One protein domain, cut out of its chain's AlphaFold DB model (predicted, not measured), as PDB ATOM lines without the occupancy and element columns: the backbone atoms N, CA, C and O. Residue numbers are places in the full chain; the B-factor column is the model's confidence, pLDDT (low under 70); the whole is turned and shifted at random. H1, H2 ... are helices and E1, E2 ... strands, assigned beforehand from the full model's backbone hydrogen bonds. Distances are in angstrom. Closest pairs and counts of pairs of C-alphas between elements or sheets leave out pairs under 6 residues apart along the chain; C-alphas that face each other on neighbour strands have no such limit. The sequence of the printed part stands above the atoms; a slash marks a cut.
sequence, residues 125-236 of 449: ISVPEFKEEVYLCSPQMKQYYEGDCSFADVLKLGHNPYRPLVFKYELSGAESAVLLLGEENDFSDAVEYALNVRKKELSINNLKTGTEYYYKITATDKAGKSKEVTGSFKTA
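AT A GLANCE: This is residues 125 to 236 of the 449 residues of an uncharacterized protein of Oscillospiraceae bacterium (UniProt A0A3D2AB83). A loose strand sandwich forms the body: the twisted four-stranded sheet E4, E3, E6, E7 has the small pair E1 and E5 over one face, and H1 and H2 make a small head beyond one end. The long hairpin of E6 and E7 reaches to the other end. The printed part has 112 residues, with H1, H2 and then E1 to E7 along the chain, both sheets antiparallel; the class is mixed, with under half of the residues in named elements. The whole is loose, with a radius of gyration of the C-alphas of 16.4 A, a rod spanning 57 by 28 by 21 A.

IN THESE COORDINATES: Residues 125 to 138 hold no named element. H1 is residues 139 to 146, 10.5 A long, from C-alpha 139 at (-30.085, 8.765, 44.449); H2 is 151 to 155. E1 is 165 to 168, E2 170 to 172, E3 176 to 182 with 20.3 A, E4 191 to 195 and E5 201 to 204. E6 is 212 to 220, 26.8 A, and E7 226 to 234, 27.0 A, ending at C-alpha 234 (-22.208, -5.982, 40.893).

HOW THE PARTS SIT: H1 and H2 touch, the closest C-alphas being Gln 140 and Val 154, 5.7 A; every O i to N i+4 pair in both is within hydrogen-bond range. H1 is apart from E1 to E7. E1 runs on into E2 at 34 degrees; residues 125 to 126 pair antiparallel with 170 to 171 of E2. E1 and E5 are antiparallel, N 167 to O 202 2.8 A. The large sheet is twisted: E3 and E4 form a hairpin, N 179 to O 193 2.8 A; E3 and E6 are antiparallel, N 180 to O 216 2.8 A; E6 and E7 form a hairpin, N 215 to O 231 2.8 A.

THE WHOLE: The C-alphas farthest apart, Ala 152 and Ala 223, are 56.9 A apart. The printed part has no cut, and no link is long. Confidence is under 70 at residues 157 to 159.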
ATOM      1  N   ILE A 125     -39.037 -15.832  30.407       96.94
ATOM      2  CA  ILE A 125     -38.382 -15.150  31.521       96.94
ATOM      3  C   ILE A 125     -37.561 -14.032  30.895       96.94
ATOM      4  O   ILE A 125     -36.735 -14.296  30.022       96.94
ATOM      5  N   SER A 126     -37.798 -12.800  31.324       96.25
ATOM      6  CA  SER A 126     -37.002 -11.643  30.926       96.25
ATOM      7  C   SER A 126     -36.512 -10.921  32.171       96.25
ATOM      8  O   SER A 126     -37.300 -10.624  33.071       96.25
ATOM      9  N   VAL A 127     -35.213 -10.646  32.225       95.69
ATOM     10  CA  VAL A 127     -34.577  -9.836  33.265       95.69
ATOM     11  C   VAL A 127     -33.865  -8.695  32.548       95.69
ATOM     12  O   VAL A 127     -33.041  -8.967  31.674       95.69
ATOM     13  N   PRO A 128     -34.190  -7.424  32.846       92.12
ATOM     14  CA  PRO A 128     -33.453  -6.302  32.287       92.12
ATOM     15  C   PRO A 128     -31.966  -6.398  32.631       92.12
ATOM     16  O   PRO A 128     -31.605  -6.737  33.755       92.12
ATOM     17  N   GLU A 129     -31.114  -6.071  31.666       90.94
ATOM     18  CA  GLU A 129     -29.664  -6.079  31.847       90.94
ATOM     19  C   GLU A 129     -29.218  -5.071  32.921       90.94
ATOM     20  O   GLU A 129     -29.669  -3.920  32.946       90.94
ATOM     21  N   PHE A 130     -28.283  -5.494  33.772       92.19
ATOM     22  CA  PHE A 130     -27.590  -4.629  34.724       92.19
ATOM     23  C   PHE A 130     -26.390  -3.973  34.034       92.19
ATOM     24  O   PHE A 130     -25.312  -4.552  33.957       92.19
ATOM     25  N   LYS A 131     -26.594  -2.768  33.492       88.19
ATOM     26  CA  LYS A 131     -25.567  -2.040  32.719       88.19
ATOM     27  C   LYS A 131     -24.534  -1.305  33.572       88.19
ATOM     28  O   LYS A 131     -23.465  -0.966  33.079       88.19
ATOM     29  N   GLU A 132     -24.879  -1.021  34.820       91.94
ATOM     30  CA  GLU A 132     -24.066  -0.271  35.776       91.94
ATOM     31  C   GLU A 132     -24.038  -1.015  37.112       91.94
ATOM     32  O   GLU A 132     -24.891  -1.872  37.373       91.94
ATOM     33  N   GLU A 133     -23.087  -0.654  37.975       96.25
ATOM     34  CA  GLU A 133     -23.092  -1.122  39.358       96.25
ATOM     35  C   GLU A 133     -24.386  -0.694  40.076       96.25
ATOM     36  O   GLU A 133     -24.901   0.419  39.924       96.25
ATOM     37  N   VAL A 134     -24.924  -1.598  40.889       96.88
ATOM     38  CA  VAL A 134     -26.152  -1.384  41.647       96.88
ATOM     39  C   VAL A 134     -25.842  -0.606  42.920       96.88
ATOM     40  O   VAL A 134     -25.228  -1.127  43.853       96.88
ATOM     41  N   TYR A 135     -26.342   0.623  43.001       96.25
ATOM     42  CA  TYR A 135     -26.310   1.420  44.224       96.25
ATOM     43  C   TYR A 135     -27.464   1.033  45.159       96.25
ATOM     44  O   TYR A 135     -28.637   1.138  44.800       96.25
ATOM     45  N   LEU A 136     -27.135   0.630  46.390       96.06
ATOM     46  CA  LEU A 136     -28.094   0.256  47.448       96.06
ATOM     47  C   LEU A 136     -28.410   1.435  48.384       96.06
ATOM     48  O   LEU A 136     -28.658   1.284  49.584       96.06
ATOM     49  N   CYS A 137     -28.375   2.640  47.826       92.62
ATOM     50  CA  CYS A 137     -28.559   3.885  48.548       92.62
ATOM     51  C   CYS A 137     -29.506   4.829  47.803       92.62
ATOM     52  O   CYS A 137     -29.911   4.580  46.665       92.62
ATOM     53  N   SER A 138     -29.909   5.919  48.453       88.81
ATOM     54  CA  SER A 138     -30.716   6.954  47.806       88.81
ATOM     55  C   SER A 138     -29.983   7.550  46.590       88.81
ATOM     56  O   SER A 138     -28.751   7.569  46.565       88.81
ATOM     57  N   PRO A 139     -30.708   8.082  45.587       88.12
ATOM     58  CA  PRO A 139     -30.085   8.765  44.449       88.12
ATOM     59  C   PRO A 139     -29.131   9.897  44.857       88.12
ATOM     60  O   PRO A 139     -28.116  10.115  44.212       88.12
ATOM     61  N   GLN A 140     -29.426  10.588  45.958       85.88
ATOM     62  CA  GLN A 140     -28.580  11.648  46.505       85.88
ATOM     63  C   GLN A 140     -27.296  11.091  47.131       85.88
ATOM     64  O   GLN A 140     -26.233  11.672  46.964       85.88
ATOM     65  N   MET A 141     -27.377   9.948  47.825       89.94
ATOM     66  CA  MET A 141     -26.178   9.251  48.297       89.94
ATOM     67  C   MET A 141     -25.320   8.769  47.131       89.94
ATOM     68  O   MET A 141     -24.102   8.875  47.208       89.94
ATOM     69  N   LYS A 142     -25.942   8.285  46.046       92.00
ATOM     70  CA  LYS A 142     -25.227   7.924  44.815       92.00
ATOM     71  C   LYS A 142     -24.426   9.124  44.290       92.00
ATOM     72  O   LYS A 142     -23.221   8.995  44.135       92.00
ATOM     73  N   GLN A 143     -25.054  10.295  44.157       90.81
ATOM     74  CA  GLN A 143     -24.368  11.535  43.753       90.81
ATOM     75  C   GLN A 143     -23.183  11.887  44.662       90.81
ATOM     76  O   GLN A 143     -22.136  12.297  44.177       90.81
ATOM     77  N   TYR A 144     -23.313  11.708  45.978       90.50
ATOM     78  CA  TYR A 144     -22.198  11.935  46.901       90.50
ATOM     79  C   TYR A 144     -21.028  10.976  46.664       90.50
ATOM     80  O   TYR A 144     -19.885  11.419  46.631       90.50
ATOM     81  N   TYR A 145     -21.300   9.687  46.448       91.19
ATOM     82  CA  TYR A 145     -20.251   8.718  46.115       91.19
ATOM     83  C   TYR A 145     -19.620   8.963  44.739       91.19
ATOM     84  O   TYR A 145     -18.444   8.668  44.551       91.19
ATOM     85  N   GLU A 146     -20.375   9.532  43.801       92.00
ATOM     86  CA  GLU A 146     -19.884   9.932  42.476       92.00
ATOM     87  C   GLU A 146     -19.122  11.273  42.503       92.00
ATOM     88  O   GLU A 146     -18.485  11.639  41.518       92.00
ATOM     89  N   GLY A 147     -19.117  11.978  43.643       91.06
ATOM     90  CA  GLY A 147     -18.438  13.266  43.818       91.06
ATOM     91  C   GLY A 147     -19.237  14.477  43.323       91.06
ATOM     92  O   GLY A 147     -18.704  15.586  43.283       91.06
ATOM     93  N   ASP A 148     -20.514  14.293  42.989       90.81
ATOM     94  CA  ASP A 148     -21.387  15.324  42.417       90.81
ATOM     95  C   ASP A 148     -21.966  16.289  43.466       90.81
ATOM     96  O   ASP A 148     -22.464  17.364  43.121       90.81
ATOM     97  N   CYS A 149     -21.946  15.928  44.754       87.69
ATOM     98  CA  CYS A 149     -22.422  16.800  45.829       87.69
ATOM     99  C   CYS A 149     -21.675  16.596  47.153       87.69
ATOM    100  O   CYS A 149     -21.016  15.582  47.379       87.69
ATOM    101  N   SER A 150     -21.779  17.579  48.053       88.12
ATOM    102  CA  SER A 150     -21.171  17.481  49.381       88.12
ATOM    103  C   SER A 150     -22.026  16.635  50.329       88.12
ATOM    104  O   SER A 150     -23.247  16.554  50.187       88.12
ATOM    105  N   PHE A 151     -21.417  16.082  51.382       85.06
ATOM    106  CA  PHE A 151     -22.162  15.373  52.431       85.06
ATOM    107  C   PHE A 151     -23.273  16.243  53.053       85.06
ATOM    108  O   PHE A 151     -24.379  15.770  53.321       85.06
ATOM    109  N   ALA A 152     -23.011  17.545  53.214       84.06
ATOM    110  CA  ALA A 152     -23.989  18.508  53.710       84.06
ATOM    111  C   ALA A 152     -25.205  18.659  52.780       84.06
ATOM    112  O   ALA A 152     -26.300  18.951  53.259       84.06
ATOM    113  N   ASP A 153     -25.042  18.458  51.471       83.00
ATOM    114  CA  ASP A 153     -26.149  18.499  50.514       83.00
ATOM    115  C   ASP A 153     -27.021  17.250  50.606       83.00
ATOM    116  O   ASP A 153     -28.249  17.363  50.593       83.00
ATOM    117  N   VAL A 154     -26.415  16.076  50.806       82.19
ATOM    118  CA  VAL A 154     -27.177  14.832  50.988       82.19
ATOM    119  C   VAL A 154     -28.045  14.883  52.246       82.19
ATOM    120  O   VAL A 154     -29.207  14.472  52.218       82.19
ATOM    121  N   LEU A 155     -27.522  15.440  53.341       79.88
ATOM    122  CA  LEU A 155     -28.243  15.548  54.612       79.88
ATOM    123  C   LEU A 155     -29.514  16.412  54.539       79.88
ATOM    124  O   LEU A 155     -30.434  16.208  55.329       79.88
ATOM    125  N   LYS A 156     -29.602  17.356  53.592       74.12
ATOM    126  CA  LYS A 156     -30.771  18.243  53.438       74.12
ATOM    127  C   LYS A 156     -32.009  17.528  52.880       74.12
ATOM    128  O   LYS A 156     -33.111  18.056  53.007       74.12
ATOM    129  N   LEU A 157     -31.847  16.368  52.238       57.59
ATOM    130  CA  LEU A 157     -32.870  15.781  51.359       57.59
ATOM    131  C   LEU A 157     -33.545  14.514  51.914       57.59
ATOM    132  O   LEU A 157     -34.509  14.029  51.319       57.59
ATOM    133  N   GLY A 158     -33.112  14.004  53.072       58.88
ATOM    134  CA  GLY A 158     -33.828  12.945  53.788       58.88
ATOM    135  C   GLY A 158     -32.976  12.142  54.770       58.88
ATOM    136  O   GLY A 158     -31.770  12.000  54.610       58.88
ATOM    137  N   HIS A 159     -33.638  11.574  55.779       65.62
ATOM    138  CA  HIS A 159     -32.990  10.879  56.897       65.62
ATOM    139  C   HIS A 159     -32.635   9.408  56.639       65.62
ATOM    140  O   HIS A 159     -31.956   8.786  57.453       65.62
ATOM    141  N   ASN A 160     -33.120   8.814  55.542       78.31
ATOM    142  CA  ASN A 160     -32.876   7.404  55.250       78.31
ATOM    143  C   ASN A 160     -32.037   7.234  53.971       78.31
ATOM    144  O   ASN A 160     -32.592   7.332  52.871       78.31
ATOM    145  N   PRO A 161     -30.728   6.959  54.099       86.38
ATOM    146  CA  PRO A 161     -29.842   6.761  52.956       86.38
ATOM    147  C   PRO A 161     -30.034   5.399  52.275       86.38
ATOM    148  O   PRO A 161     -29.524   5.203  51.178       86.38
ATOM    149  N   TYR A 162     -30.770   4.463  52.882       90.25
ATOM    150  CA  TYR A 162     -30.928   3.091  52.398       90.25
ATOM    151  C   TYR A 162     -31.882   2.960  51.198       90.25
ATOM    152  O   TYR A 162     -32.981   3.529  51.193       90.25
ATOM    153  N   ARG A 163     -31.524   2.102  50.230       92.44
ATOM    154  CA  ARG A 163     -32.447   1.567  49.215       92.44
ATOM    155  C   ARG A 163     -32.219   0.066  48.991       92.44
ATOM    156  O   ARG A 163     -31.075  -0.357  48.882       92.44
ATOM    157  N   PRO A 164     -33.286  -0.749  48.875       94.81
ATOM    158  CA  PRO A 164     -33.137  -2.138  48.462       94.81
ATOM    159  C   PRO A 164     -32.759  -2.239  46.984       94.81
ATOM    160  O   PRO A 164     -33.059  -1.340  46.195       94.81
ATOM    161  N   LEU A 165     -32.244  -3.401  46.588       95.88
ATOM    162  CA  LEU A 165     -32.269  -3.800  45.188       95.88
ATOM    163  C   LEU A 165     -33.732  -3.973  44.760       95.88
ATOM    164  O   LEU A 165     -34.476  -4.742  45.366       95.88
ATOM    165  N   VAL A 166     -34.141  -3.280  43.700       95.38
ATOM    166  CA  VAL A 166     -35.407  -3.546  43.006       95.38
ATOM    167  C   VAL A 166     -35.100  -4.468  41.832       95.38
ATOM    168  O   VAL A 166     -34.771  -4.013  40.737       95.38
ATOM    169  N   PHE A 167     -35.165  -5.775  42.076       95.88
ATOM    170  CA  PHE A 167     -34.894  -6.793  41.069       95.88
ATOM    171  C   PHE A 167     -36.088  -6.881  40.114       95.88
ATOM    172  O   PHE A 167     -37.170  -7.318  40.514       95.88
ATOM    173  N   LYS A 168     -35.909  -6.431  38.870       97.19
ATOM    174  CA  LYS A 168     -36.965  -6.404  37.849       97.19
ATOM    175  C   LYS A 168     -36.991  -7.702  37.054       97.19
ATOM    176  O   LYS A 168     -35.946  -8.231  36.699       97.19
ATOM    177  N   TYR A 169     -38.188  -8.186  36.748       96.50
ATOM    178  CA  TYR A 169     -38.396  -9.394  35.953       96.50
ATOM    179  C   TYR A 169     -39.737  -9.340  35.221       96.50
ATOM    180  O   TYR A 169     -40.676  -8.686  35.669       96.50
ATOM    181  N   GLU A 170     -39.854 -10.071  34.119       96.62
ATOM    182  CA  GLU A 170     -41.130 -10.361  33.468       96.62
ATOM    183  C   GLU A 170     -41.257 -11.867  33.238       96.62
ATOM    184  O   GLU A 170     -40.310 -12.528  32.808       96.62
ATOM    185  N   LEU A 171     -42.436 -12.400  33.553       94.00
ATOM    186  CA  LEU A 171     -42.763 -13.816  33.437       94.00
ATOM    187  C   LEU A 171     -44.046 -13.969  32.621       94.00
ATOM    188  O   LEU A 171     -45.033 -13.281  32.879       94.00
ATOM    189  N   SER A 172     -44.041 -14.900  31.671       94.69
ATOM    190  CA  SER A 172     -45.241 -15.355  30.961       94.69
ATOM    191  C   SER A 172     -45.274 -16.878  30.927       94.69
ATOM    192  O   SER A 172     -44.230 -17.523  30.981       94.69
ATOM    193  N   GLY A 173     -46.473 -17.457  30.877       92.75
ATOM    194  CA  GLY A 173     -46.676 -18.910  30.830       92.75
ATOM    195  C   GLY A 173     -46.318 -19.680  32.110       92.75
ATOM    196  O   GLY A 173     -46.527 -20.888  32.161       92.75
ATOM    197  N   ALA A 174     -45.825 -19.010  33.156       91.25
ATOM    198  CA  ALA A 174     -45.442 -19.631  34.422       91.25
ATOM    199  C   ALA A 174     -46.583 -19.616  35.457       91.25
ATOM    200  O   ALA A 174     -47.252 -18.600  35.647       91.25
ATOM    201  N   GLU A 175     -46.754 -20.728  36.177       90.62
ATOM    202  CA  GLU A 175     -47.632 -20.830  37.352       90.62
ATOM    203  C   GLU A 175     -46.878 -20.451  38.636       90.62
ATOM    204  O   GLU A 175     -47.440 -19.855  39.554       90.62
ATOM    205  N   SER A 176     -45.582 -20.762  38.686       89.31
ATOM    206  CA  SER A 176     -44.691 -20.431  39.796       89.31
ATOM    207  C   SER A 176     -43.308 -20.048  39.285       89.31
ATOM    208  O   SER A 176     -42.905 -20.451  38.193       89.31
ATOM    209  N   ALA A 177     -42.579 -19.257  40.065       90.94
ATOM    210  CA  ALA A 177     -41.193 -18.937  39.773       90.94
ATOM    211  C   ALA A 177     -40.406 -18.684  41.058       90.94
ATOM    212  O   ALA A 177     -40.940 -18.161  42.040       90.94
ATOM    213  N   VAL A 178     -39.131 -19.049  41.022       93.88
ATOM    214  CA  VAL A 178     -38.182 -18.917  42.125       93.88
ATOM    215  C   VAL A 178     -36.940 -18.201  41.615       93.88
ATOM    216  O   VAL A 178     -36.466 -18.503  40.524       93.88
ATOM    217  N   LEU A 179     -36.430 -17.258  42.402       96.00
ATOM    218  CA  LEU A 179     -35.140 -16.602  42.220       96.00
ATOM    219  C   LEU A 179     -34.168 -17.139  43.272       96.00
ATOM    220  O   LEU A 179     -34.417 -16.982  44.464       96.00
ATOM    221  N   LEU A 180     -33.055 -17.713  42.834       96.81
ATOM    222  CA  LEU A 180     -31.863 -17.898  43.655       96.81
ATOM    223  C   LEU A 180     -30.948 -16.694  43.454       96.81
ATOM    224  O   LEU A 180     -30.732 -16.286  42.313       96.81
ATOM    225  N   LEU A 181     -30.427 -16.135  44.542       97.00
ATOM    226  CA  LEU A 181     -29.468 -15.033  44.526       97.00
ATOM    227  C   LEU A 181     -28.353 -15.316  45.537       97.00
ATOM    228  O   LEU A 181     -28.647 -15.437  46.726       97.00
ATOM    229  N   GLY A 182     -27.110 -15.402  45.074       94.56
ATOM    230  CA  GLY A 182     -25.937 -15.714  45.897       94.56
ATOM    231  C   GLY A 182     -24.700 -14.938  45.460       94.56
ATOM    232  O   GLY A 182     -24.718 -14.275  44.424       94.56
ATOM    233  N   GLU A 183     -23.650 -14.984  46.269       96.62
ATOM    234  CA  GLU A 183     -22.332 -14.414  45.967       96.62
ATOM    235  C   GLU A 183     -21.464 -15.431  45.202       96.62
ATOM    236  O   GLU A 183     -20.558 -15.036  44.471       96.62
ATOM    237  N   GLU A 184     -21.795 -16.727  45.281       95.44
ATOM    238  CA  GLU A 184     -21.118 -17.800  44.552       95.44
ATOM    239  C   GLU A 184     -21.850 -18.156  43.248       95.44
ATOM    240  O   GLU A 184     -23.077 -18.294  43.192       95.44
ATOM    241  N   ASN A 185     -21.090 -18.349  42.166       94.62
ATOM    242  CA  ASN A 185     -21.652 -18.614  40.834       94.62
ATOM    243  C   ASN A 185     -22.309 -19.998  40.691       94.62
ATOM    244  O   ASN A 185     -23.059 -20.231  39.739       94.62
ATOM    245  N   ASP A 186     -22.045 -20.903  41.633       94.19
ATOM    246  CA  ASP A 186     -22.655 -22.225  41.730       94.19
ATOM    247  C   ASP A 186     -23.938 -22.230  42.578       94.19
ATOM    248  O   ASP A 186     -24.613 -23.258  42.672       94.19
ATOM    249  N   PHE A 187     -24.308 -21.070  43.138       92.94
ATOM    250  CA  PHE A 187     -25.467 -20.859  44.003       92.94
ATOM    251  C   PHE A 187     -25.422 -21.646  45.322       92.94
ATOM    252  O   PHE A 187     -26.469 -21.857  45.940       92.94
ATOM    253  N   SER A 188     -24.241 -22.078  45.771       92.69
ATOM    254  CA  SER A 188     -24.068 -22.817  47.031       92.69
ATOM    255  C   SER A 188     -24.445 -22.002  48.273       92.69
ATOM    256  O   SER A 188     -24.870 -22.575  49.278       92.69
ATOM    257  N   ASP A 189     -24.346 -20.675  48.189       90.19
ATOM    258  CA  ASP A 189     -24.698 -19.721  49.241       90.19
ATOM    259  C   ASP A 189     -26.036 -19.000  48.988       90.19
ATOM    260  O   ASP A 189     -26.426 -18.110  49.750       90.19
ATOM    261  N   ALA A 190     -26.745 -19.360  47.915       91.06
ATOM    262  CA  ALA A 190     -27.855 -18.564  47.427       91.06
ATOM    263  C   ALA A 190     -29.064 -18.564  48.373       91.06
ATOM    264  O   ALA A 190     -29.505 -19.592  48.893       91.06
ATOM    265  N   VAL A 191     -29.673 -17.388  48.512       90.00
ATOM    266  CA  VAL A 191     -30.971 -17.213  49.160       90.00
ATOM    267  C   VAL A 191     -32.079 -17.398  48.128       90.00
ATOM    268  O   VAL A 191     -32.034 -16.843  47.029       90.00
ATOM    269  N   GLU A 192     -33.098 -18.165  48.508       92.00
ATOM    270  CA  GLU A 192     -34.272 -18.424  47.683       92.00
ATOM    271  C   GLU A 192     -35.374 -17.376  47.909       92.00
ATOM    272  O   GLU A 192     -35.793 -17.109  49.039       92.00
ATOM    273  N   TYR A 193     -35.898 -16.822  46.817       90.62
ATOM    274  CA  TYR A 193     -37.028 -15.902  46.808       90.62
ATOM    275  C   TYR A 193     -38.142 -16.415  45.898       90.62
ATOM    276  O   TYR A 193     -37.960 -16.583  44.692       90.62
ATOM    277  N   ALA A 194     -39.345 -16.573  46.449       87.31
ATOM    278  CA  ALA A 194     -40.531 -16.825  45.640       87.31
ATOM    279  C   ALA A 194     -40.899 -15.571  44.830       87.31
ATOM    280  O   ALA A 194     -41.169 -14.503  45.394       87.31
ATOM    281  N   LEU A 195     -40.950 -15.701  43.504       83.94
ATOM    282  CA  LEU A 195     -41.382 -14.631  42.615       83.94
ATOM    283  C   LEU A 195     -42.897 -14.667  42.435       83.94
ATOM    284  O   LEU A 195     -43.525 -15.716  42.286       83.94
ATOM    285  N   ASN A 196     -43.504 -13.484  42.416       88.44
ATOM    286  CA  ASN A 196     -44.917 -13.362  42.113       88.44
ATOM    287  C   ASN A 196     -45.076 -13.212  40.600       88.44
ATOM    288  O   ASN A 196     -44.765 -12.159  40.054       88.44
ATOM    289  N   VAL A 197     -45.635 -14.228  39.942       87.19
ATOM    290  CA  VAL A 197     -45.820 -14.262  38.477       87.19
ATOM    291  C   VAL A 197     -46.668 -13.112  37.909       87.19
ATOM    292  O   VAL A 197     -46.685 -12.903  36.703       87.19
ATOM    293  N   ARG A 198     -47.379 -12.348  38.754       88.94
ATOM    294  CA  ARG A 198     -48.175 -11.171  38.353       88.94
ATOM    295  C   ARG A 198     -47.487  -9.835  38.635       88.94
ATOM    296  O   ARG A 198     -48.035  -8.791  38.286       88.94
ATOM    297  N   LYS A 199     -46.347  -9.838  39.326       91.94
ATOM    298  CA  LYS A 199     -45.541  -8.638  39.571       91.94
ATOM    299  C   LYS A 199     -44.393  -8.570  38.570       91.94
ATOM    300  O   LYS A 199     -44.079  -9.549  37.907       91.94
ATOM    301  N   LYS A 200     -43.784  -7.387  38.486       95.00
ATOM    302  CA  LYS A 200     -42.622  -7.125  37.630       95.00
ATOM    303  C   LYS A 200     -41.340  -6.824  38.401       95.00
ATOM    304  O   LYS A 200     -40.316  -6.481  37.818       95.00
ATOM    305  N   GLU A 201     -41.413  -6.881  39.726       95.06
ATOM    306  CA  GLU A 201     -40.297  -6.539  40.593       95.06
ATOM    307  C   GLU A 201     -40.393  -7.229  41.955       95.06
ATOM    308  O   GLU A 201     -41.481  -7.571  42.440       95.06
ATOM    309  N   LEU A 202     -39.226  -7.424  42.562       93.44
ATOM    310  CA  LEU A 202     -39.023  -7.887  43.926       93.44
ATOM    311  C   LEU A 202     -38.024  -6.948  44.611       93.44
ATOM    312  O   LEU A 202     -36.955  -6.675  44.072       93.44
ATOM    313  N   SER A 203     -38.354  -6.470  45.810       95.19
ATOM    314  CA  SER A 203     -37.411  -5.703  46.627       95.19
ATOM    315  C   SER A 203     -36.583  -6.644  47.495       95.19
ATOM    316  O   SER A 203     -37.134  -7.354  48.336       95.19
ATOM    317  N   ILE A 204     -35.266  -6.615  47.318       94.75
ATOM    318  CA  ILE A 204     -34.308  -7.432  48.060       94.75
ATOM    319  C   ILE A 204     -33.493  -6.513  48.961       94.75
ATOM    320  O   ILE A 204     -32.856  -5.563  48.507       94.75
ATOM    321  N   ASN A 205     -33.565  -6.776  50.265       93.56
ATOM    322  CA  ASN A 205     -32.970  -5.914  51.275       93.56
ATOM    323  C   ASN A 205     -31.607  -6.424  51.747       93.56
ATOM    324  O   ASN A 205     -31.447  -7.626  51.935       93.56
ATOM    325  N   ASN A 206     -30.722  -5.497  52.120       95.19
ATOM    326  CA  ASN A 206     -29.487  -5.746  52.884       95.19
ATOM    327  C   ASN A 206     -28.435  -6.627  52.194       95.19
ATOM    328  O   ASN A 206     -27.697  -7.350  52.867       95.19
ATOM    329  N   LEU A 207     -28.334  -6.540  50.869       96.62
ATOM    330  CA  LEU A 207     -27.188  -7.088  50.142       96.62
ATOM    331  C   LEU A 207     -25.881  -6.411  50.596       96.62
ATOM    332  O   LEU A 207     -25.901  -5.325  51.184       96.62
ATOM    333  N   LYS A 208     -24.749  -7.076  50.377       97.31
ATOM    334  CA  LYS A 208     -23.419  -6.493  50.573       97.31
ATOM    335  C   LYS A 208     -23.118  -5.482  49.463       97.31
ATOM    336  O   LYS A 208     -23.634  -5.593  48.349       97.31
ATOM    337  N   THR A 209     -22.290  -4.491  49.768       97.44
ATOM    338  CA  THR A 209     -21.784  -3.501  48.804       97.44
ATOM    339  C   THR A 209     -20.437  -3.944  48.231       97.44
ATOM    340  O   THR A 209     -19.748  -4.779  48.828       97.44
ATOM    341  N   GLY A 210     -20.054  -3.433  47.059       96.75
ATOM    342  CA  GLY A 210     -18.812  -3.826  46.379       96.75
ATOM    343  C   GLY A 210     -18.710  -5.335  46.126       96.75
ATOM    344  O   GLY A 210     -17.635  -5.901  46.292       96.75
ATOM    345  N   THR A 211     -19.834  -6.003  45.846       97.12
ATOM    346  CA  THR A 211     -19.946  -7.473  45.788       97.12
ATOM    347  C   THR A 211     -20.599  -7.900  44.476       97.12
ATOM    348  O   THR A 211     -21.581  -7.289  44.050       97.12
ATOM    349  N   GLU A 212     -20.053  -8.932  43.832       98.06
ATOM    350  CA  GLU A 212     -20.685  -9.585  42.681       98.06
ATOM    351  C   GLU A 212     -21.755 -10.557  43.186       98.06
ATOM    352  O   GLU A 212     -21.509 -11.334  44.106       98.06
ATOM    353  N   TYR A 213     -22.940 -10.504  42.590       98.44
ATOM    354  CA  TYR A 213     -24.049 -11.397  42.884       98.44
ATOM    355  C   TYR A 213     -24.459 -12.150  41.628       98.44
ATOM    356  O   TYR A 213     -24.688 -11.549  40.579       98.44
ATOM    357  N   TYR A 214     -24.653 -13.455  41.763       98.38
ATOM    358  CA  TYR A 214     -25.172 -14.335  40.730       98.38
ATOM    359  C   TYR A 214     -26.634 -14.647  41.011       98.38
ATOM    360  O   TYR A 214     -27.026 -14.918  42.149       98.38
ATOM    361  N   TYR A 215     -27.456 -14.646  39.964       98.25
ATOM    362  CA  TYR A 215     -28.860 -15.014  40.064       98.25
ATOM    363  C   TYR A 215     -29.254 -16.133  39.105       98.25
ATOM    364  O   TYR A 215     -28.728 -16.246  37.996       98.25
ATOM    365  N   LYS A 216     -30.248 -16.921  39.522       98.00
ATOM    366  CA  LYS A 216     -30.958 -17.891  38.685       98.00
ATOM    367  C   LYS A 216     -32.455 -17.779  38.917       98.00
ATOM    368  O   LYS A 216     -32.904 -17.877  40.053       98.00
ATOM    369  N   ILE A 217     -33.230 -17.618  37.851       97.69
ATOM    370  CA  ILE A 217     -34.686 -17.732  37.900       97.69
ATOM    371  C   ILE A 217     -35.085 -19.071  37.307       97.69
ATOM    372  O   ILE A 217     -34.776 -19.325  36.146       97.69
ATOM    373  N   THR A 218     -35.833 -19.869  38.063       95.94
ATOM    374  CA  THR A 218     -36.499 -21.081  37.575       95.94
ATOM    375  C   THR A 218     -38.005 -20.830  37.581       95.94
ATOM    376  O   THR A 218     -38.604 -20.640  38.639       95.94
ATOM    377  N   ALA A 219     -38.630 -20.806  36.403       94.06
ATOM    378  CA  ALA A 219     -40.073 -20.632  36.245       94.06
ATOM    379  C   ALA A 219     -40.715 -21.935  35.765       94.06
ATOM    380  O   ALA A 219     -40.183 -22.571  34.858       94.06
ATOM    381  N   THR A 220     -41.843 -22.322  36.360       91.00
ATOM    382  CA  THR A 220     -42.514 -23.609  36.125       91.00
ATOM    383  C   THR A 220     -43.982 -23.395  35.765       91.00
ATOM    384  O   THR A 220     -44.682 -22.632  36.439       91.00
ATOM    385  N   ASP A 221     -44.459 -24.051  34.706       91.50
ATOM    386  CA  ASP A 221     -45.857 -24.006  34.266       91.50
ATOM    387  C   ASP A 221     -46.756 -25.012  35.013       91.50
ATOM    388  O   ASP A 221     -46.320 -25.769  35.882       91.50
ATOM    389  N   LYS A 222     -48.047 -25.037  34.662       88.88
ATOM    390  CA  LYS A 222     -49.037 -25.952  35.260       88.88
ATOM    391  C   LYS A 222     -48.789 -27.429  34.950       88.88
ATOM    392  O   LYS A 222     -49.282 -28.282  35.683       88.88
ATOM    393  N   ALA A 223     -48.090 -27.730  33.859       88.75
ATOM    394  CA  ALA A 223     -47.750 -29.090  33.461       88.75
ATOM    395  C   ALA A 223     -46.452 -29.582  34.129       88.75
ATOM    396  O   ALA A 223     -46.085 -30.743  33.959       88.75
ATOM    397  N   GLY A 224     -45.773 -28.722  34.899       83.62
ATOM    398  CA  GLY A 224     -44.509 -29.028  35.563       83.62
ATOM    399  C   GLY A 224     -43.282 -28.845  34.670       83.62
ATOM    400  O   GLY A 224     -42.185 -29.230  35.071       83.62
ATOM    401  N   LYS A 225     -43.428 -28.264  33.473       91.31
ATOM    402  CA  LYS A 225     -42.286 -27.904  32.628       91.31
ATOM    403  C   LYS A 225     -41.645 -26.641  33.189       91.31
ATOM    404  O   LYS A 225     -42.355 -25.709  33.565       91.31
ATOM    405  N   SER A 226     -40.317 -26.595  33.217       92.56
ATOM    406  CA  SER A 226     -39.565 -25.441  33.704       92.56
ATOM    407  C   SER A 226     -38.703 -24.793  32.622       92.56
ATOM    408  O   SER A 226     -38.351 -25.408  31.611       92.56
ATOM    409  N   LYS A 227     -38.378 -23.518  32.837       96.44
ATOM    410  CA  LYS A 227     -37.381 -22.749  32.089       96.44
ATOM    411  C   LYS A 227     -36.499 -22.008  33.079       96.44
ATOM    412  O   LYS A 227     -36.980 -21.596  34.136       96.44
ATOM    413  N   GLU A 228     -35.234 -21.832  32.721       97.12
ATOM    414  CA  GLU A 228     -34.256 -21.161  33.570       97.12
ATOM    415  C   GLU A 228     -33.577 -20.002  32.846       97.12
ATOM    416  O   GLU A 228     -33.391 -20.034  31.628       97.12
ATOM    417  N   VAL A 229     -33.210 -18.980  33.613       97.75
ATOM    418  CA  VAL A 229     -32.328 -17.892  33.182       97.75
ATOM    419  C   VAL A 229     -31.343 -17.600  34.302       97.75
ATOM    420  O   VAL A 229     -31.727 -17.583  35.471       97.75
ATOM    421  N   THR A 230     -30.089 -17.349  33.944       97.62
ATOM    422  CA  THR A 230     -29.027 -16.978  34.881       97.62
ATOM    423  C   THR A 230     -28.380 -15.667  34.464       97.62
ATOM    424  O   THR A 230     -28.347 -15.340  33.279       97.62
ATOM    425  N   GLY A 231     -27.808 -14.952  35.423       97.38
ATOM    426  CA  GLY A 231     -26.976 -13.785  35.163       97.38
ATOM    427  C   GLY A 231     -26.272 -13.324  36.429       97.38
ATOM    428  O   GLY A 231     -26.313 -14.008  37.451       97.38
ATOM    429  N   SER A 232     -25.631 -12.163  36.362       97.88
ATOM    430  CA  SER A 232     -25.000 -11.542  37.520       97.88
ATOM    431  C   SER A 232     -25.163 -10.025  37.501       97.88
ATOM    432  O   SER A 232     -25.630  -9.446  36.513       97.88
ATOM    433  N   PHE A 233     -24.841  -9.394  38.623       98.38
ATOM    434  CA  PHE A 233     -24.673  -7.953  38.746       98.38
ATOM    435  C   PHE A 233     -23.714  -7.644  39.891       98.38
ATOM    436  O   PHE A 233     -23.612  -8.398  40.857       98.38
ATOM    437  N   LYS A 234     -23.089  -6.470  39.835       98.19
ATOM    438  CA  LYS A 234     -22.208  -5.982  40.893       98.19
ATOM    439  C   LYS A 234     -22.862  -4.856  41.675       98.19
ATOM    440  O   LYS A 234     -23.443  -3.951  41.080       98.19
ATOM    441  N   THR A 235     -22.773  -4.880  42.999       98.31
ATOM    442  CA  THR A 235     -23.164  -3.743  43.840       98.31
ATOM    443  C   THR A 235     -22.024  -2.733  43.942       98.31
ATOM    444  O   THR A 235     -20.857  -3.115  44.035       98.31
ATOM    445  N   ALA A 236     -22.354  -1.441  43.955       97.50
ATOM    446  CA  ALA A 236     -21.366  -0.371  44.072       97.50
ATOM    447  C   ALA A 236     -20.641  -0.424  45.429       97.50
ATOM    448  O   ALA A 236     -21.255  -0.756  46.452       97.50
TER     449      ALA A 236